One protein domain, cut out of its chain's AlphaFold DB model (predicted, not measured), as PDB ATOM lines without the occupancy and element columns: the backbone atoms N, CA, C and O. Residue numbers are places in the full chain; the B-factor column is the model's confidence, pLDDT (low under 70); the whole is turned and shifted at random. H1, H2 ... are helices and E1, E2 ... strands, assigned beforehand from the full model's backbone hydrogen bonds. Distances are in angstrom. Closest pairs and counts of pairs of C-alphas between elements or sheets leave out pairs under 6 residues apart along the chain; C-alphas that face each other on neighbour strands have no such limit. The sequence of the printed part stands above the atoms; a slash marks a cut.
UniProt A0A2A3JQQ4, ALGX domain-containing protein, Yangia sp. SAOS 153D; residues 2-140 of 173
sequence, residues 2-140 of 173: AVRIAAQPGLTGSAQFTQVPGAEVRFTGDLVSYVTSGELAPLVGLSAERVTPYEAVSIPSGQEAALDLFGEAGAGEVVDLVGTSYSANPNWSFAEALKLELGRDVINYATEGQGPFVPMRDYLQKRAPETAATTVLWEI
ATOM      1  N   ALA A   2      21.698 -34.897 -13.680       72.75
ATOM      2  CA  ALA A   2      20.720 -35.447 -14.633       72.75
ATOM      3  C   ALA A   2      21.170 -35.413 -16.116       72.75
ATOM      4  O   ALA A   2      21.182 -36.458 -16.751       72.75
ATOM      5  N   VAL A   3      21.716 -34.293 -16.614       78.44
ATOM      6  CA  VAL A   3      22.304 -34.192 -17.976       78.44
ATOM      7  C   VAL A   3      23.327 -35.302 -18.288       78.44
ATOM      8  O   VAL A   3      23.396 -35.824 -19.396       78.44
ATOM      9  N   ARG A   4      24.174 -35.669 -17.315       83.00
ATOM     10  CA  ARG A   4      25.199 -36.715 -17.504       83.00
ATOM     11  C   ARG A   4      24.600 -38.119 -17.495       83.00
ATOM     12  O   ARG A   4      25.162 -39.001 -18.134       83.00
ATOM     13  N   ILE A   5      23.490 -38.306 -16.787       81.88
ATOM     14  CA  ILE A   5      22.725 -39.555 -16.786       81.88
ATOM     15  C   ILE A   5      22.029 -39.709 -18.143       81.88
ATOM     16  O   ILE A   5      22.193 -40.740 -18.781       81.88
ATOM     17  N   ALA A   6      21.376 -38.659 -18.647       83.19
ATOM     18  CA  ALA A   6      20.723 -38.663 -19.960       83.19
ATOM     19  C   ALA A   6      21.680 -38.929 -21.134       83.19
ATOM     20  O   ALA A   6      21.271 -39.432 -22.173       83.19
ATOM     21  N   ALA A   7      22.975 -38.654 -20.968       84.06
ATOM     22  CA  ALA A   7      23.983 -38.978 -21.974       84.06
ATOM     23  C   ALA A   7      24.273 -40.489 -22.116       84.06
ATOM     24  O   ALA A   7      25.006 -40.872 -23.030       84.06
ATOM     25  N   GLN A   8      23.757 -41.347 -21.227       86.62
ATOM     26  CA  GLN A   8      23.930 -42.794 -21.350       86.62
ATOM     27  C   GLN A   8      23.021 -43.360 -22.457       86.62
ATOM     28  O   GLN A   8      21.826 -43.049 -22.490       86.62
ATOM     29  N   PRO A   9      23.546 -44.215 -23.355       83.25
ATOM     30  CA  PRO A   9      22.757 -44.801 -24.433       83.25
ATOM     31  C   PRO A   9      21.523 -45.553 -23.919       83.25
ATOM     32  O   PRO A   9      21.619 -46.347 -22.989       83.25
ATOM     33  N   GLY A  10      20.373 -45.328 -24.561       83.25
ATOM     34  CA  GLY A  10      19.129 -46.046 -24.264       83.25
ATOM     35  C   GLY A  10      18.346 -45.542 -23.047       83.25
ATOM     36  O   GLY A  10      17.318 -46.129 -22.726       83.25
ATOM     37  N   LEU A  11      18.789 -44.468 -22.379       85.38
ATOM     38  CA  LEU A  11      18.053 -43.898 -21.244       85.38
ATOM     39  C   LEU A  11      17.034 -42.827 -21.632       85.38
ATOM     40  O   LEU A  11      16.083 -42.628 -20.883       85.38
ATOM     41  N   THR A  12      17.202 -42.153 -22.771       90.06
ATOM     42  CA  THR A  12      16.313 -41.068 -23.208       90.06
ATOM     43  C   THR A  12      15.064 -41.587 -23.922       90.06
ATOM     44  O   THR A  12      15.165 -42.500 -24.742       90.06
ATOM     45  N   GLY A  13      13.918 -40.966 -23.662       88.31
ATOM     46  CA  GLY A  13      12.647 -41.171 -24.352       88.31
ATOM     47  C   GLY A  13      12.243 -39.966 -25.204       88.31
ATOM     48  O   GLY A  13      13.057 -39.091 -25.506       88.31
ATOM     49  N   SER A  14      10.980 -39.946 -25.625       87.94
ATOM     50  CA  SER A  14      10.402 -38.913 -26.494       87.94
ATOM     51  C   SER A  14       9.420 -37.976 -25.793       87.94
ATOM     52  O   SER A  14       8.937 -37.039 -26.432       87.94
ATOM     53  N   ALA A  15       9.108 -38.209 -24.513       88.62
ATOM     54  CA  ALA A  15       8.179 -37.363 -23.776       88.62
ATOM     55  C   ALA A  15       8.769 -35.961 -23.585       88.62
ATOM     56  O   ALA A  15       9.977 -35.777 -23.415       88.62
ATOM     57  N   GLN A  16       7.899 -34.957 -23.618       90.19
ATOM     58  CA  GLN A  16       8.281 -33.563 -23.451       90.19
ATOM     59  C   GLN A  16       7.778 -33.058 -22.109       90.19
ATOM     60  O   GLN A  16       6.608 -33.217 -21.783       90.19
ATOM     61  N   PHE A  17       8.652 -32.406 -21.349       92.94
ATOM     62  CA  PHE A  17       8.309 -31.809 -20.065       92.94
ATOM     63  C   PHE A  17       8.681 -30.329 -20.059       92.94
ATOM     64  O   PHE A  17       9.663 -29.914 -20.677       92.94
ATOM     65  N   THR A  18       7.907 -29.530 -19.332       95.38
ATOM     66  CA  THR A  18       8.239 -28.143 -19.011       95.38
ATOM     67  C   THR A  18       8.428 -27.989 -17.513       95.38
ATOM     68  O   THR A  18       7.725 -28.605 -16.713       95.38
ATOM     69  N   GLN A  19       9.375 -27.143 -17.128       96.06
ATOM     70  CA  GLN A  19       9.640 -26.838 -15.733       96.06
ATOM     71  C   GLN A  19       8.646 -25.791 -15.223       96.06
ATOM     72  O   GLN A  19       8.518 -24.711 -15.804       96.06
ATOM     73  N   VAL A  20       7.991 -26.081 -14.101       96.62
ATOM     74  CA  VAL A  20       7.135 -25.137 -13.377       96.62
ATOM     75  C   VAL A  20       7.760 -24.866 -12.006       96.62
ATOM     76  O   VAL A  20       7.858 -25.785 -11.193       96.62
ATOM     77  N   PRO A  21       8.223 -23.632 -11.728       96.19
ATOM     78  CA  PRO A  21       8.758 -23.281 -10.417       96.19
ATOM     79  C   PRO A  21       7.682 -23.385  -9.333       96.19
ATOM     80  O   PRO A  21       6.572 -22.879  -9.497       96.19
ATOM     81  N   GLY A  22       8.039 -24.002  -8.212       94.19
ATOM     82  CA  GLY A  22       7.254 -24.012  -6.987       94.19
ATOM     83  C   GLY A  22       7.489 -22.765  -6.131       94.19
ATOM     84  O   GLY A  22       8.197 -21.827  -6.508       94.19
ATOM     85  N   ALA A  23       6.881 -22.756  -4.945       94.50
ATOM     86  CA  ALA A  23       7.104 -21.705  -3.960       94.50
ATOM     87  C   ALA A  23       8.500 -21.824  -3.327       94.50
ATOM     88  O   ALA A  23       8.995 -22.927  -3.102       94.50
ATOM     89  N   GLU A  24       9.112 -20.688  -2.988       95.38
ATOM     90  CA  GLU A  24      10.335 -20.685  -2.183       95.38
ATOM     91  C   GLU A  24      10.032 -21.269  -0.797       95.38
ATOM     92  O   GLU A  24       9.099 -20.838  -0.113       95.38
ATOM     93  N   VAL A  25      10.838 -22.238  -0.371       93.38
ATOM     94  CA  VAL A  25      10.728 -22.866   0.944       93.38
ATOM     95  C   VAL A  25      11.997 -22.641   1.748       93.38
ATOM     96  O   VAL A  25      13.109 -22.566   1.218       93.38
ATOM     97  N   ARG A  26      11.826 -22.527   3.066       91.19
ATOM     98  CA  ARG A  26      12.942 -22.531   4.011       91.19
ATOM     99  C   ARG A  26      13.221 -23.962   4.426       91.19
ATOM    100  O   ARG A  26      12.341 -24.621   4.973       91.19
ATOM    101  N   PHE A  27      14.442 -24.411   4.199       85.75
ATOM    102  CA  PHE A  27      14.875 -25.768   4.482       85.75
ATOM    103  C   PHE A  27      16.105 -25.748   5.388       85.75
ATOM    104  O   PHE A  27      17.027 -24.960   5.194       85.75
ATOM    105  N   THR A  28      16.111 -26.600   6.408       83.25
ATOM    106  CA  THR A  28      17.279 -26.808   7.269       83.25
ATOM    107  C   THR A  28      17.848 -28.176   6.938       83.25
ATOM    108  O   THR A  28      17.133 -29.167   7.053       83.25
ATOM    109  N   GLY A  29      19.109 -28.216   6.500       76.56
ATOM    110  CA  GLY A  29      19.777 -29.459   6.127       76.56
ATOM    111  C   GLY A  29      19.875 -30.453   7.281       76.56
ATOM    112  O   GLY A  29      19.982 -30.072   8.447       76.56
ATOM    113  N   ASP A  30      19.899 -31.735   6.937       77.88
ATOM    114  CA  ASP A  30      20.069 -32.848   7.874       77.88
ATOM    115  C   ASP A  30      21.366 -32.732   8.693       77.88
ATOM    116  O   ASP A  30      21.375 -33.035   9.886       77.88
ATOM    117  N   LEU A  31      22.438 -32.193   8.105       80.06
ATOM    118  CA  LEU A  31      23.722 -31.960   8.774       80.06
ATOM    119  C   LEU A  31      23.626 -31.044   9.998       80.06
ATOM    120  O   LEU A  31      24.429 -31.180  10.921       80.06
ATOM    121  N   VAL A  32      22.642 -30.139  10.047       81.75
ATOM    122  CA  VAL A  32      22.455 -29.250  11.202       81.75
ATOM    123  C   VAL A  32      22.181 -30.064  12.462       81.75
ATOM    124  O   VAL A  32      22.748 -29.752  13.506       81.75
ATOM    125  N   SER A  33      21.416 -31.156  12.344       77.69
ATOM    126  CA  SER A  33      21.064 -32.030  13.469       77.69
ATOM    127  C   SER A  33      22.263 -32.723  14.130       77.69
ATOM    128  O   SER A  33      22.185 -33.089  15.300       77.69
ATOM    129  N   TYR A  34      23.387 -32.858  13.418       79.06
ATOM    130  CA  TYR A  34      24.620 -33.454  13.947       79.06
ATOM    131  C   TYR A  34      25.502 -32.457  14.700       79.06
ATOM    132  O   TYR A  34      26.368 -32.860  15.474       79.06
ATOM    133  N   VAL A  35      25.306 -31.159  14.466       81.88
ATOM    134  CA  VAL A  35      26.087 -30.096  15.110       81.88
ATOM    135  C   VAL A  35      25.313 -29.496  16.279       81.88
ATOM    136  O   VAL A  35      25.903 -29.155  17.302       81.88
ATOM    137  N   THR A  36      23.999 -29.323  16.129       81.94
ATOM    138  CA  THR A  36      23.175 -28.569  17.076       81.94
ATOM    139  C   THR A  36      21.678 -28.843  16.889       81.94
ATOM    140  O   THR A  36      21.254 -29.482  15.928       81.94
ATOM    141  N   SER A  37      20.843 -28.354  17.807       80.88
ATOM    142  CA  SER A  37      19.387 -28.385  17.637       80.88
ATOM    143  C   SER A  37      18.915 -27.236  16.742       80.88
ATOM    144  O   SER A  37      19.559 -26.191  16.662       80.88
ATOM    145  N   GLY A  38      17.753 -27.392  16.098       77.94
ATOM    146  CA  GLY A  38      17.208 -26.373  15.190       77.94
ATOM    147  C   GLY A  38      17.033 -24.988  15.829       77.94
ATOM    148  O   GLY A  38      17.229 -23.977  15.164       77.94
ATOM    149  N   GLU A  39      16.739 -24.925  17.131       83.25
ATOM    150  CA  GLU A  39      16.615 -23.659  17.868       83.25
ATOM    151  C   GLU A  39      17.965 -22.965  18.095       83.25
ATOM    152  O   GLU A  39      18.051 -21.738  18.094       83.25
ATOM    153  N   LEU A  40      19.031 -23.748  18.273       84.25
ATOM    154  CA  LEU A  40      20.385 -23.251  18.514       84.25
ATOM    155  C   LEU A  40      21.169 -23.037  17.211       84.25
ATOM    156  O   LEU A  40      22.173 -22.327  17.210       84.25
ATOM    157  N   ALA A  41      20.710 -23.609  16.097       85.75
ATOM    158  CA  ALA A  41      21.366 -23.533  14.794       85.75
ATOM    159  C   ALA A  41      21.640 -22.096  14.312       85.75
ATOM    160  O   ALA A  41      22.783 -21.812  13.932       85.75
ATOM    161  N   PRO A  42      20.696 -21.137  14.419       87.19
ATOM    162  CA  PRO A  42      20.963 -19.755  14.026       87.19
ATOM    163  C   PRO A  42      22.072 -19.093  14.854       87.19
ATOM    164  O   PRO A  42      22.806 -18.258  14.328       87.19
ATOM    165  N   LEU A  43      22.236 -19.483  16.126       86.50
ATOM    166  CA  LEU A  43      23.243 -18.909  17.028       86.50
ATOM    167  C   LEU A  43      24.675 -19.300  16.644       86.50
ATOM    168  O   LEU A  43      25.614 -18.583  16.978       86.50
ATOM    169  N   VAL A  44      24.837 -20.411  15.923       85.94
ATOM    170  CA  VAL A  44      26.129 -20.902  15.422       85.94
ATOM    171  C   VAL A  44      26.293 -20.695  13.913       85.94
ATOM    172  O   VAL A  44      27.192 -21.262  13.300       85.94
ATOM    173  N   GLY A  45      25.436 -19.872  13.299       83.31
ATOM    174  CA  GLY A  45      25.507 -19.543  11.872       83.31
ATOM    175  C   GLY A  45      24.909 -20.594  10.932       83.31
ATOM    176  O   GLY A  45      25.005 -20.437   9.720       83.31
ATOM    177  N   LEU A  46      24.243 -21.626  11.457       86.19
ATOM    178  CA  LEU A  46      23.556 -22.668  10.687       86.19
ATOM    179  C   LEU A  46      22.080 -22.296  10.490       86.19
ATOM    180  O   LEU A  46      21.173 -22.920  11.034       86.19
ATOM    181  N   SER A  47      21.829 -21.204   9.769       84.69
ATOM    182  CA  SER A  47      20.460 -20.756   9.488       84.69
ATOM    183  C   SER A  47      19.809 -21.583   8.380       84.69
ATOM    184  O   SER A  47      20.492 -22.063   7.483       84.69
ATOM    185  N   ALA A  48      18.477 -21.678   8.411       85.94
ATOM    186  CA  ALA A  48      17.719 -22.297   7.331       85.94
ATOM    187  C   ALA A  48      18.038 -21.636   5.979       85.94
ATOM    188  O   ALA A  48      18.012 -20.405   5.844       85.94
ATOM    189  N   GLU A  49      18.290 -22.472   4.984       87.38
ATOM    190  CA  GLU A  49      18.551 -22.086   3.607       87.38
ATOM    191  C   GLU A  49      17.232 -21.888   2.856       87.38
ATOM    192  O   GLU A  49      16.173 -22.353   3.282       87.38
ATOM    193  N   ARG A  50      17.283 -21.151   1.746       91.69
ATOM    194  CA  ARG A  50      16.131 -20.966   0.860       91.69
ATOM    195  C   ARG A  50      16.355 -21.768  -0.406       91.69
ATOM    196  O   ARG A  50      17.398 -21.624  -1.041       91.69
ATOM    197  N   VAL A  51      15.375 -22.584  -0.759       92.81
ATOM    198  CA  VAL A  51      15.373 -23.377  -1.988       92.81
ATOM    199  C   VAL A  51      14.063 -23.143  -2.724       92.81
ATOM    200  O   VAL A  51      13.026 -22.914  -2.101       92.81
ATOM    201  N   THR A  52      14.116 -23.191  -4.052       95.38
ATOM    202  CA  THR A  52      12.939 -23.074  -4.917       95.38
ATOM    203  C   THR A  52      12.790 -24.385  -5.676       95.38
ATOM    204  O   THR A  52      13.427 -24.551  -6.723       95.38
ATOM    205  N   PRO A  53      12.005 -25.336  -5.144       95.56
ATOM    206  CA  PRO A  53      11.697 -26.567  -5.849       95.56
ATOM    207  C   PRO A  53      10.951 -26.248  -7.144       95.56
ATOM    208  O   PRO A  53      10.356 -25.181  -7.301       95.56
ATOM    209  N   TYR A  54      10.971 -27.179  -8.077       96.75
ATOM    210  CA  TYR A  54      10.204 -27.140  -9.312       96.75
ATOM    211  C   TYR A  54       9.636 -28.518  -9.639       96.75
ATOM    212  O   TYR A  54      10.163 -29.539  -9.192       96.75
ATOM    213  N   GLU A  55       8.595 -28.526 -10.459       96.25
ATOM    214  CA  GLU A  55       7.963 -29.727 -10.999       96.25
ATOM    215  C   GLU A  55       8.178 -29.802 -12.512       96.25
ATOM    216  O   GLU A  55       8.256 -28.769 -13.190       96.25
ATOM    217  N   ALA A  56       8.286 -31.015 -13.046       95.31
ATOM    218  CA  ALA A  56       8.301 -31.269 -14.476       95.31
ATOM    219  C   ALA A  56       6.898 -31.700 -14.916       95.31
ATOM    220  O   ALA A  56       6.422 -32.785 -14.587       95.31
ATOM    221  N   VAL A  57       6.228 -30.840 -15.681       93.69
ATOM    222  CA  VAL A  57       4.866 -31.082 -16.167       93.69
ATOM    223  C   VAL A  57       4.927 -31.536 -17.621       93.69
ATOM    224  O   VAL A  57       5.565 -30.877 -18.443       93.69
ATOM    225  N   SER A  58       4.271 -32.654 -17.936       90.31
ATOM    226  CA  SER A  58       4.215 -33.186 -19.303       90.31
ATOM    227  C   SER A  58       3.533 -32.198 -20.257       90.31
ATOM    228  O   SER A  58       2.518 -31.581 -19.920       90.31
ATOM    229  N   ILE A  59       4.104 -32.037 -21.449       86.75
ATOM    230  CA  ILE A  59       3.555 -31.251 -22.549       86.75
ATOM    231  C   ILE A  59       2.876 -32.232 -23.508       86.75
ATOM    232  O   ILE A  59       3.572 -33.014 -24.157       86.75
ATOM    233  N   PRO A  60       1.542 -32.186 -23.658       74.38
ATOM    234  CA  PRO A  60       0.857 -33.070 -24.587       74.38
ATOM    235  C   PRO A  60       1.291 -32.779 -26.028       74.38
ATOM    236  O   PRO A  60       1.142 -31.654 -26.517       74.38
ATOM    237  N   SER A  61       1.799 -33.787 -26.732       57.00
ATOM    238  CA  SER A  61       2.174 -33.676 -28.142       57.00
ATOM    239  C   SER A  61       1.052 -34.185 -29.058       57.00
ATOM    240  O   SER A  61       0.826 -35.381 -29.180       57.00
ATOM    241  N   GLY A  62       0.373 -33.271 -29.763       54.91
ATOM    242  CA  GLY A  62      -0.491 -33.591 -30.913       54.91
ATOM    243  C   GLY A  62      -1.907 -34.117 -30.609       54.91
ATOM    244  O   GLY A  62      -2.365 -34.139 -29.471       54.91
ATOM    245  N   GLN A  63      -2.635 -34.509 -31.668       46.88
ATOM    246  CA  GLN A  63      -4.043 -34.970 -31.632       46.88
ATOM    247  C   GLN A  63      -4.274 -36.257 -30.809       46.88
ATOM    248  O   GLN A  63      -5.420 -36.616 -30.550       46.88
ATOM    249  N   GLU A  64      -3.201 -36.906 -30.357       48.84
ATOM    250  CA  GLU A  64      -3.191 -38.082 -29.481       48.84
ATOM    251  C   GLU A  64      -3.142 -37.721 -27.986       48.84
ATOM    252  O   GLU A  64      -3.224 -38.610 -27.148       48.84
ATOM    253  N   ALA A  65      -3.128 -36.432 -27.624       51.56
ATOM    254  CA  ALA A  65      -3.158 -35.956 -26.233       51.56
ATOM    255  C   ALA A  65      -4.338 -36.498 -25.397       51.56
ATOM    256  O   ALA A  65      -4.260 -36.558 -24.175       51.56
ATOM    257  N   ALA A  66      -5.441 -36.887 -26.046       46.72
ATOM    258  CA  ALA A  66      -6.590 -37.501 -25.381       46.72
ATOM    259  C   ALA A  66      -6.491 -39.031 -25.265       46.72
ATOM    260  O   ALA A  66      -7.247 -39.607 -24.497       46.72
ATOM    261  N   LEU A  67      -5.611 -39.687 -26.027       47.22
ATOM    262  CA  LEU A  67      -5.361 -41.130 -25.945       47.22
ATOM    263  C   LEU A  67      -4.163 -41.437 -25.044       47.22
ATOM    264  O   LEU A  67      -4.204 -42.437 -24.347       47.22
ATOM    265  N   ASP A  68      -3.165 -40.554 -25.006       51.88
ATOM    266  CA  ASP A  68      -1.970 -40.648 -24.158       51.88
ATOM    267  C   ASP A  68      -2.288 -40.385 -22.673       51.88
ATOM    268  O   ASP A  68      -1.788 -41.059 -21.783       51.88
ATOM    269  N   LEU A  69      -3.261 -39.509 -22.381       48.94
ATOM    270  CA  LEU A  69      -3.744 -39.274 -21.008       48.94
ATOM    271  C   LEU A  69      -4.447 -40.501 -20.383       48.94
ATOM    272  O   LEU A  69      -4.607 -40.570 -19.165       48.94
ATOM    273  N   PHE A  70      -4.883 -41.453 -21.215       47.16
ATOM    274  CA  PHE A  70      -5.432 -42.753 -20.804       47.16
ATOM    275  C   PHE A  70      -4.574 -43.930 -21.288       47.16
ATOM    276  O   PHE A  70      -4.957 -45.087 -21.097       47.16
ATOM    277  N   GLY A  71      -3.446 -43.642 -21.936       47.09
ATOM    278  CA  GLY A  71      -2.472 -44.620 -22.366       47.09
ATOM    279  C   GLY A  71      -1.661 -44.987 -21.143       47.09
ATOM    280  O   GLY A  71      -1.047 -44.132 -20.514       47.09
ATOM    281  N   GLU A  72      -1.703 -46.253 -20.758       51.03
ATOM    282  CA  GLU A  72      -0.743 -46.775 -19.800       51.03
ATOM    283  C   GLU A  72       0.642 -46.547 -20.417       51.03
ATOM    284  O   GLU A  72       0.965 -47.168 -21.433       51.03
ATOM    285  N   ALA A  73       1.407 -45.587 -19.878       55.19
ATOM    286  CA  ALA A  73       2.780 -45.353 -20.304       55.19
ATOM    287  C   ALA A  73       3.474 -46.714 -20.289       55.19
ATOM    288  O   ALA A  73       3.504 -47.390 -19.255       55.19
ATOM    289  N   GLY A  74       3.939 -47.172 -21.452       55.81
ATOM    290  CA  GLY A  74       4.487 -48.517 -21.553       55.81
ATOM    291  C   GLY A  74       5.632 -48.672 -20.551       55.81
ATOM    292  O   GLY A  74       6.372 -47.723 -20.307       55.81
ATOM    293  N   ALA A  75       5.846 -49.867 -19.998       58.44
ATOM    294  CA  ALA A  75       6.935 -50.129 -19.040       58.44
ATOM    295  C   ALA A  75       8.353 -49.729 -19.547       58.44
ATOM    296  O   ALA A  75       9.317 -49.669 -18.778       58.44
ATOM    297  N   GLY A  76       8.506 -49.462 -20.853       61.00
ATOM    298  CA  GLY A  76       9.713 -48.907 -21.476       61.00
ATOM    299  C   GLY A  76       9.849 -47.378 -21.423       61.00
ATOM    300  O   GLY A  76      10.937 -46.867 -21.669       61.00
ATOM    301  N   GLU A  77       8.794 -46.640 -21.086       77.75
ATOM    302  CA  GLU A  77       8.764 -45.169 -21.057       77.75
ATOM    303  C   GLU A  77       8.925 -44.595 -19.646       77.75
ATOM    304  O   GLU A  77       9.267 -43.425 -19.493       77.75
ATOM    305  N   VAL A  78       8.792 -45.439 -18.624       87.75
ATOM    306  CA  VAL A  78       8.972 -45.089 -17.211       87.75
ATOM    307  C   VAL A  78      10.365 -45.497 -16.728       87.75
ATOM    308  O   VAL A  78      10.887 -46.538 -17.138       87.75
ATOM    309  N   VAL A  79      10.983 -44.679 -15.878       91.56
ATOM    310  CA  VAL A  79      12.207 -44.999 -15.129       91.56
ATOM    311  C   VAL A  79      11.885 -45.046 -13.643       91.56
ATOM    312  O   VAL A  79      11.371 -44.078 -13.086       91.56
ATOM    313  N   ASP A  80      12.266 -46.129 -12.977       94.56
ATOM    314  CA  ASP A  80      12.156 -46.205 -11.524       94.56
ATOM    315  C   ASP A  80      13.429 -45.637 -10.888       94.56
ATOM    316  O   ASP A  80      14.540 -46.083 -11.173       94.56
ATOM    317  N   LEU A  81      13.286 -44.633 -10.027       96.19
ATOM    318  CA  LEU A  81      14.376 -44.042  -9.257       96.19
ATOM    319  C   LEU A  81      14.369 -44.620  -7.844       96.19
ATOM    320  O   LEU A  81      13.397 -44.468  -7.114       96.19
ATOM    321  N   VAL A  82      15.477 -45.218  -7.425       97.00
ATOM    322  CA  VAL A  82      15.672 -45.722  -6.064       97.00
ATOM    323  C   VAL A  82      16.915 -45.072  -5.474       97.00
ATOM    324  O   VAL A  82      17.920 -44.910  -6.161       97.00
ATOM    325  N   GLY A  83      16.883 -44.698  -4.200       95.44
ATOM    326  CA  GLY A  83      18.006 -43.988  -3.600       95.44
ATOM    327  C   GLY A  83      17.760 -43.524  -2.178       95.44
ATOM    328  O   GLY A  83      16.891 -44.040  -1.473       95.44
ATOM    329  N   THR A  84      18.534 -42.522  -1.780       94.25
ATOM    330  CA  THR A  84      18.555 -41.957  -0.426       94.25
ATOM    331  C   THR A  84      17.759 -40.649  -0.331       94.25
ATOM    332  O   THR A  84      16.999 -40.297  -1.235       94.25
ATOM    333  N   SER A  85      17.974 -39.868   0.735       92.12
ATOM    334  CA  SER A  85      17.419 -38.516   0.900       92.12
ATOM    335  C   SER A  85      17.773 -37.547  -0.236       92.12
ATOM    336  O   SER A  85      17.001 -36.623  -0.485       92.12
ATOM    337  N   TYR A  86      18.873 -37.764  -0.972       91.69
ATOM    338  CA  TYR A  86      19.197 -36.959  -2.162       91.69
ATOM    339  C   TYR A  86      18.154 -37.100  -3.273       91.69
ATOM    340  O   TYR A  86      17.962 -36.171  -4.055       91.69
ATOM    341  N   SER A  87      17.480 -38.249  -3.326       95.75
ATOM    342  CA  SER A  87      16.437 -38.545  -4.303       95.75
ATOM    343  C   SER A  87      15.038 -38.439  -3.694       95.75
ATOM    344  O   SER A  87      14.125 -37.978  -4.367       95.75
ATOM    345  N   ALA A  88      14.861 -38.818  -2.424       94.69
ATOM    346  CA  ALA A  88      13.560 -38.857  -1.754       94.69
ATOM    347  C   ALA A  88      13.000 -37.468  -1.409       94.69
ATOM    348  O   ALA A  88      11.786 -37.278  -1.389       94.69
ATOM    349  N   ASN A  89      13.867 -36.496  -1.111       93.00
ATOM    350  CA  ASN A  89      13.422 -35.182  -0.663       93.00
ATOM    351  C   ASN A  89      12.993 -34.313  -1.868       93.00
ATOM    352  O   ASN A  89      13.829 -33.973  -2.715       93.00
ATOM    353  N   PRO A  90      11.710 -33.905  -1.945       92.94
ATOM    354  CA  PRO A  90      11.171 -33.183  -3.095       92.94
ATOM    355  C   PRO A  90      11.746 -31.772  -3.239       92.94
ATOM    356  O   PRO A  90      11.706 -31.209  -4.329       92.94
ATOM    357  N   ASN A  91      12.340 -31.207  -2.181       92.81
ATOM    358  CA  ASN A  91      12.919 -29.866  -2.231       92.81
ATOM    359  C   ASN A  91      14.112 -29.761  -3.195       92.81
ATOM    360  O   ASN A  91      14.468 -28.662  -3.617       92.81
ATOM    361  N   TRP A  92      14.728 -30.895  -3.543       92.94
ATOM    362  CA  TRP A  92      15.830 -30.962  -4.503       92.94
ATOM    363  C   TRP A  92      15.365 -31.062  -5.955       92.94
ATOM    364  O   TRP A  92      16.178 -30.861  -6.859       92.94
ATOM    365  N   SER A  93      14.095 -31.413  -6.187       95.94
ATOM    366  CA  SER A  93      13.525 -31.651  -7.520       95.94
ATOM    367  C   SER A  93      14.342 -32.623  -8.375       95.94
ATOM    368  O   SER A  93      14.390 -32.501  -9.595       95.94
ATOM    369  N   PHE A  94      15.012 -33.600  -7.755       96.62
ATOM    370  CA  PHE A  94      15.926 -34.481  -8.481       96.62
ATOM    371  C   PHE A  94      15.196 -35.401  -9.472       96.62
ATOM    372  O   PHE A  94      15.616 -35.504 -10.624       96.62
ATOM    373  N   ALA A  95      14.075 -36.006  -9.066       96.31
ATOM    374  CA  ALA A  95      13.226 -36.787  -9.970       96.31
ATOM    375  C   ALA A  95      12.688 -35.931 -11.132       96.31
ATOM    376  O   ALA A  95      12.699 -36.359 -12.282       96.31
ATOM    377  N   GLU A  96      12.313 -34.684 -10.852       97.12
ATOM    378  CA  GLU A  96      11.808 -33.738 -11.852       97.12
ATOM    379  C   GLU A  96      12.903 -33.319 -12.846       97.12
ATOM    380  O   GLU A  96      12.670 -33.256 -14.052       97.12
ATOM    381  N   ALA A  97      14.135 -33.128 -12.365       96.62
ATOM    382  CA  ALA A  97      15.306 -32.917 -13.211       96.62
ATOM    383  C   ALA A  97      15.538 -34.100 -14.160       96.62
ATOM    384  O   ALA A  97      15.903 -33.908 -15.316       96.62
ATOM    385  N   LEU A  98      15.339 -35.332 -13.679       96.19
ATOM    386  CA  LEU A  98      15.467 -36.526 -14.509       96.19
ATOM    387  C   LEU A  98      14.371 -36.590 -15.572       96.19
ATOM    388  O   LEU A  98      14.703 -36.879 -16.713       96.19
ATOM    389  N   LYS A  99      13.114 -36.255 -15.259       95.19
ATOM    390  CA  LYS A  99      12.040 -36.202 -16.270       95.19
ATOM    391  C   LYS A  99      12.383 -35.248 -17.415       95.19
ATOM    392  O   LYS A  99      12.305 -35.630 -18.582       95.19
ATOM    393  N   LEU A 100      12.835 -34.036 -17.079       94.81
ATOM    394  CA  LEU A 100      13.226 -33.008 -18.053       94.81
ATOM    395  C   LEU A 100      14.378 -33.460 -18.959       94.81
ATOM    396  O   LEU A 100      14.345 -33.210 -20.160       94.81
ATOM    397  N   GLU A 101      15.391 -34.115 -18.394       95.12
ATOM    398  CA  GLU A 101      16.601 -34.508 -19.131       95.12
ATOM    399  C   GLU A 101      16.452 -35.842 -19.871       95.12
ATOM    400  O   GLU A 101      17.043 -36.034 -20.932       95.12
ATOM    401  N   LEU A 102      15.682 -36.782 -19.318       93.12
ATOM    402  CA  LEU A 102      15.465 -38.098 -19.915       93.12
ATOM    403  C   LEU A 102      14.338 -38.087 -20.944       93.12
ATOM    404  O   LEU A 102      14.324 -38.969 -21.794       93.12
ATOM    405  N   GLY A 103      13.383 -37.158 -20.879       92.12
ATOM    406  CA  GLY A 103      12.180 -37.235 -21.714       92.12
ATOM    407  C   GLY A 103      11.393 -38.525 -21.459       92.12
ATOM    408  O   GLY A 103      10.895 -39.160 -22.388       92.12
ATOM    409  N   ARG A 104      11.359 -38.955 -20.193       91.81
ATOM    410  CA  ARG A 104      10.679 -40.150 -19.677       91.81
ATOM    411  C   ARG A 104      10.043 -39.816 -18.344       91.81
ATOM    412  O   ARG A 104      10.569 -38.967 -17.623       91.81
ATOM    413  N   ASP A 105       8.951 -40.492 -18.007       91.75
ATOM    414  CA  ASP A 105       8.411 -40.354 -16.660       91.75
ATOM    415  C   ASP A 105       9.328 -41.053 -15.646       91.75
ATOM    416  O   ASP A 105      10.059 -41.992 -15.978       91.75
ATOM    417  N   VAL A 106       9.318 -40.564 -14.409       93.38
ATOM    418  CA  VAL A 106      10.179 -41.055 -13.331       93.38
ATOM    419  C   VAL A 106       9.334 -41.322 -12.097       93.38
ATOM    420  O   VAL A 106       8.806 -40.383 -11.494       93.38
ATOM    421  N   ILE A 107       9.257 -42.587 -11.685       93.19
ATOM    422  CA  ILE A 107       8.608 -42.984 -10.434       93.19
ATOM    423  C   ILE A 107       9.677 -43.096  -9.352       93.19
ATOM    424  O   ILE A 107      10.635 -43.857  -9.467       93.19
ATOM    425  N   ASN A 108       9.528 -42.311  -8.290       95.56
ATOM    426  CA  ASN A 108      10.521 -42.216  -7.229       95.56
ATOM    427  C   ASN A 108      10.180 -43.127  -6.042       95.56
ATOM    428  O   ASN A 108       9.225 -42.881  -5.310       95.56
ATOM    429  N   TYR A 109      11.007 -44.146  -5.839       95.81
ATOM    430  CA  TYR A 109      10.978 -45.106  -4.734       95.81
ATOM    431  C   TYR A 109      12.105 -44.869  -3.714       95.81
ATOM    432  O   TYR A 109      12.356 -45.708  -2.845       95.81
ATOM    433  N   ALA A 110      12.832 -43.753  -3.807       95.69
ATOM    434  CA  ALA A 110      13.855 -43.408  -2.830       95.69
ATOM    435  C   ALA A 110      13.257 -43.169  -1.435       95.69
ATOM    436  O   ALA A 110      12.139 -42.680  -1.292       95.69
ATOM    437  N   THR A 111      14.023 -43.489  -0.391       93.88
ATOM    438  CA  THR A 111      13.593 -43.309   1.006       93.88
ATOM    439  C   THR A 111      14.669 -42.580   1.811       93.88
ATOM    440  O   THR A 111      15.868 -42.806   1.647       93.88
ATOM    441  N   GLU A 112      14.243 -41.686   2.701       90.94
ATOM    442  CA  GLU A 112      15.129 -40.925   3.583       90.94
ATOM    443  C   GLU A 112      15.523 -41.728   4.837       90.94
ATOM    444  O   GLU A 112      14.728 -42.479   5.396       90.94
ATOM    445  N   GLY A 113      16.774 -41.571   5.283       87.56
ATOM    446  CA  GLY A 113      17.251 -42.106   6.567       87.56
ATOM    447  C   GLY A 113      17.548 -43.611   6.624       87.56
ATOM    448  O   GLY A 113      17.918 -44.093   7.688       87.56
ATOM    449  N   GLN A 114      17.423 -44.352   5.516       86.25
ATOM    450  CA  GLN A 114      17.621 -45.817   5.468       86.25
ATOM    451  C   GLN A 114      18.875 -46.255   4.681       86.25
ATOM    452  O   GLN A 114      19.097 -47.442   4.448       86.25
ATOM    453  N   GLY A 115      19.692 -45.299   4.226       88.00
ATOM    454  CA  GLY A 115      20.774 -45.574   3.275       88.00
ATOM    455  C   GLY A 115      20.261 -46.028   1.896       88.00
ATOM    456  O   GLY A 115      19.058 -45.989   1.644       88.00
ATOM    457  N   PRO A 116      21.154 -46.397   0.960       91.38
ATOM    458  CA  PRO A 116      20.778 -46.711  -0.422       91.38
ATOM    459  C   PRO A 116      20.348 -48.171  -0.637       91.38
ATOM    460  O   PRO A 116      19.676 -48.461  -1.625       91.38
ATOM    461  N   PHE A 117      20.721 -49.089   0.263       91.88
ATOM    462  CA  PHE A 117      20.518 -50.534   0.085       91.88
ATOM    463  C   PHE A 117      19.144 -51.019   0.549       91.88
ATOM    464  O   PHE A 117      18.499 -51.781  -0.171       91.88
ATOM    465  N   VAL A 118      18.656 -50.530   1.695       91.12
ATOM    466  CA  VAL A 118      17.318 -50.875   2.201       91.12
ATOM    467  C   VAL A 118      16.217 -50.496   1.195       91.12
ATOM    468  O   VAL A 118      15.423 -51.375   0.863       91.12
ATOM    469  N   PRO A 119      16.186 -49.274   0.616       93.75
ATOM    470  CA  PRO A 119      15.176 -48.918  -0.385       93.75
ATOM    471  C   PRO A 119      15.250 -49.784  -1.647       93.75
ATOM    472  O   PRO A 119      14.215 -50.133  -2.206       93.75
ATOM    473  N   MET A 120      16.457 -50.180  -2.075       94.19
ATOM    474  CA  MET A 120      16.639 -51.071  -3.227       94.19
ATOM    475  C   MET A 120      16.099 -52.471  -2.963       94.19
ATOM    476  O   MET A 120      15.349 -52.999  -3.780       94.19
ATOM    477  N   ARG A 121      16.413 -53.068  -1.813       91.38
ATOM    478  CA  ARG A 121      15.845 -54.365  -1.428       91.38
ATOM    479  C   ARG A 121      14.321 -54.309  -1.401       91.38
ATOM    480  O   ARG A 121      13.664 -55.153  -2.006       91.38
ATOM    481  N   ASP A 122      13.774 -53.313  -0.716       91.75
ATOM    482  CA  ASP A 122      12.334 -53.126  -0.583       91.75
ATOM    483  C   ASP A 122      11.657 -52.962  -1.948       91.75
ATOM    484  O   ASP A 122      10.610 -53.563  -2.191       91.75
ATOM    485  N   TYR A 123      12.267 -52.189  -2.850       93.31
ATOM    486  CA  TYR A 123      11.812 -52.038  -4.228       93.31
ATOM    487  C   TYR A 123      11.824 -53.382  -4.974       93.31
ATOM    488  O   TYR A 123      10.811 -53.772  -5.552       93.31
ATOM    489  N   LEU A 124      12.921 -54.142  -4.908       91.50
ATOM    490  CA  LEU A 124      13.045 -55.442  -5.580       91.50
ATOM    491  C   LEU A 124      12.054 -56.494  -5.058       91.50
ATOM    492  O   LEU A 124      11.615 -57.337  -5.835       91.50
ATOM    493  N   GLN A 125      11.697 -56.448  -3.772       90.69
ATOM    494  CA  GLN A 125      10.707 -57.348  -3.169       90.69
ATOM    495  C   GLN A 125       9.265 -56.985  -3.539       90.69
ATOM    496  O   GLN A 125       8.417 -57.868  -3.640       90.69
ATOM    497  N   LYS A 126       8.975 -55.689  -3.698       88.25
ATOM    498  CA  LYS A 126       7.618 -55.174  -3.947       88.25
ATOM    499  C   LYS A 126       7.300 -55.007  -5.432       88.25
ATOM    500  O   LYS A 126       6.122 -54.904  -5.770       88.25
ATOM    501  N   ARG A 127       8.307 -54.951  -6.313       85.50
ATOM    502  CA  ARG A 127       8.086 -54.754  -7.752       85.50
ATOM    503  C   ARG A 127       7.318 -55.934  -8.352       85.50
ATOM    504  O   ARG A 127       7.695 -57.092  -8.175       85.50
ATOM    505  N   ALA A 128       6.266 -55.626  -9.100       79.50
ATOM    506  CA  ALA A 128       5.531 -56.602  -9.889       79.50
ATOM    507  C   ALA A 128       6.264 -56.815 -11.229       79.50
ATOM    508  O   ALA A 128       6.448 -55.843 -11.962       79.50
ATOM    509  N   PRO A 129       6.716 -58.037 -11.568       75.75
ATOM    510  CA  PRO A 129       7.489 -58.286 -12.790       75.75
ATOM    511  C   PRO A 129       6.790 -57.827 -14.076       75.75
ATOM    512  O   PRO A 129       7.452 -57.395 -15.015       75.75
ATOM    513  N   GLU A 130       5.463 -57.917 -14.113       73.62
ATOM    514  CA  GLU A 130       4.620 -57.571 -15.257       73.62
ATOM    515  C   GLU A 130       4.471 -56.065 -15.523       73.62
ATOM    516  O   GLU A 130       4.191 -55.690 -16.660       73.62
ATOM    517  N   THR A 131       4.666 -55.207 -14.516       71.12
ATOM    518  CA  THR A 131       4.508 -53.743 -14.635       71.12
ATOM    519  C   THR A 131       5.766 -52.963 -14.266       71.12
ATOM    520  O   THR A 131       5.776 -51.736 -14.350       71.12
ATOM    521  N   ALA A 132       6.836 -53.649 -13.857       73.69
ATOM    522  CA  ALA A 132       8.080 -53.007 -13.464       73.69
ATOM    523  C   ALA A 132       8.706 -52.243 -14.636       73.69
ATOM    524  O   ALA A 132       8.781 -52.749 -15.761       73.69
ATOM    525  N   ALA A 133       9.223 -51.046 -14.348       82.19
ATOM    526  CA  ALA A 133      10.018 -50.311 -15.314       82.19
ATOM    527  C   ALA A 133      11.204 -51.167 -15.773       82.19
ATOM    528  O   ALA A 133      11.888 -51.821 -14.981       82.19
ATOM    529  N   THR A 134      11.496 -51.128 -17.071       84.69
ATOM    530  CA  THR A 134      12.668 -51.837 -17.617       84.69
ATOM    531  C   THR A 134      13.989 -51.215 -17.163       84.69
ATOM    532  O   THR A 134      15.043 -51.843 -17.239       84.69
ATOM    533  N   THR A 135      13.943 -49.959 -16.716       90.25
ATOM    534  CA  THR A 135      15.099 -49.164 -16.314       90.25
ATOM    535  C   THR A 135      14.955 -48.754 -14.857       90.25
ATOM    536  O   THR A 135      13.990 -48.081 -14.498       90.25
ATOM    537  N   VAL A 136      15.960 -49.092 -14.050       93.25
ATOM    538  CA  VAL A 136      16.079 -48.634 -12.664       93.25
ATOM    539  C   VAL A 136      17.320 -47.764 -12.539       93.25
ATOM    540  O   VAL A 136      18.425 -48.192 -12.875       93.25
ATOM    541  N   LEU A 137      17.145 -46.545 -12.044       94.75
ATOM    542  CA  LEU A 137      18.232 -45.658 -11.663       94.75
ATOM    543  C   LEU A 137      18.459 -45.780 -10.156       94.75
ATOM    544  O   LEU A 137      17.600 -45.398  -9.364       94.75
ATOM    545  N   TRP A 138      19.624 -46.293  -9.760       96.19
ATOM    546  CA  TRP A 138      19.988 -46.438  -8.352       96.19
ATOM    547  C   TRP A 138      20.998 -45.372  -7.921       96.19
ATOM    548  O   TRP A 138      22.141 -45.351  -8.379       96.19
ATOM    549  N   GLU A 139      20.574 -44.473  -7.037       95.25
ATOM    550  CA  GLU A 139      21.409 -43.435  -6.439       95.25
ATOM    551  C   GLU A 139      22.103 -43.960  -5.175       95.25
ATOM    552  O   GLU A 139      21.451 -44.324  -4.194       95.25
ATOM    553  N   ILE A 140      23.438 -43.986  -5.206       93.38
ATOM    554  CA  ILE A 140      24.281 -44.428  -4.092       93.38
ATOM    555  C   ILE A 140      25.325 -43.343  -3.801       93.38
ATOM    556  O   ILE A 140      26.242 -43.141  -4.606       93.38
TER     557      ILE A 140
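Overview. This is residues 2 to 140 of the 173 residues of the protein "ALGX domain-containing protein" of Yangia sp. SAOS 153D (UniProt A0A2A3JQQ4). A small parallel sheet, E6 E5 E7, has H6 packed on one face and H7 on the other, and H6 also packs on a two-stranded ribbon, E1 and E4. The ribbon continues through E2 and E3 to the short helices H2 and H3, an arm that makes much of the length; residues 62 to 67 stick out near the opposite end. The 139 printed residues hold seven named helices and seven named strands, in the order H1 E1 E2 H2 H3 E3 E4 H4 E5 H5 H6 E6 H7 E7; the class is mixed, with under half of the residues, 69, in named elements. The whole is only just loose, close to compact, with a radius of gyration of the C-alphas of 17.7 A, and elongated, spanning 57 by 34 by 27 A.

Arrangement. H1, residues 2 to 6, touches H6, residues 94 to 102, with C-alphas 6 and 102 closest at 5.3 A. E1, residues 17 to 21, is antiparallel to E4, residues 54 to 58, at 150 degrees, with N 18 and O 57 at 2.8 A. The closest C-alphas of E4 and H6, Ala 56 and Glu 96, are 5.0 A apart. E2, residues 25 to 27, is antiparallel to E3, residues 49 to 51, with N 27 and O 49 at 2.8 A; E3 runs on into E4 at 14 degrees. H2, residues 32 to 35, and H3, residues 41 to 44, are close but not clearly touching: C-alphas 32 and 41 are closest at 6.8 A. H4, residues 65 to 68, touches no helix. E5, residues 78 to 82, is the inner strand between E6, residues 105 to 108, and E7, residues 135 to 138; N 79 and O 105 are 2.8 A apart, N 137 and O 80 also 2.8 A. H5, residues 85 to 88, only grazes this sheet and only just touches H6, only at the corner, with 3 pairs of C-alphas within 8 A. E5, H5 H6, E6 is a strand-helix-strand unit, parallel neighbour strands joined through helices, with a right-handed crossover. H6 has a height of 9.0 A over the sheet and runs along E6 at 22 degrees on the local plane. E6, H7, E7 is a split unit, with E5 between its strands, also right-handed. H7, residues 117 to 126, and H6 make three layers with the sheet, helices on both its faces; C-alphas 82 and 120 are the closest of E5 and H7, 6.1 A. Every O i to N i+4 pair is within hydrogen-bond range in H1, H6 and H7; H2, H3, H4 and H5 are too short for one, and their single O i to N i+3 pair is within range in H2 and H3 but not in H4 and H5.

Along the chain. H1 begins at C-alpha 2, (20.720, -35.447, -14.633). E1 is 12.9 A long, E4 13.1 A, E5 13.0 A, H6 12.0 A and H7 14.3 A. E7 ends at C-alpha 138, (19.988, -46.438, -8.352).

Size, cuts and confidence. The C-alphas of Leu 43 and Gln 63, the two farthest apart, are 58.1 A apart. The printed part has no cut, and no link is long. Residues 61 to 76 have pLDDT under 70; the mean of the printed part is 84.8.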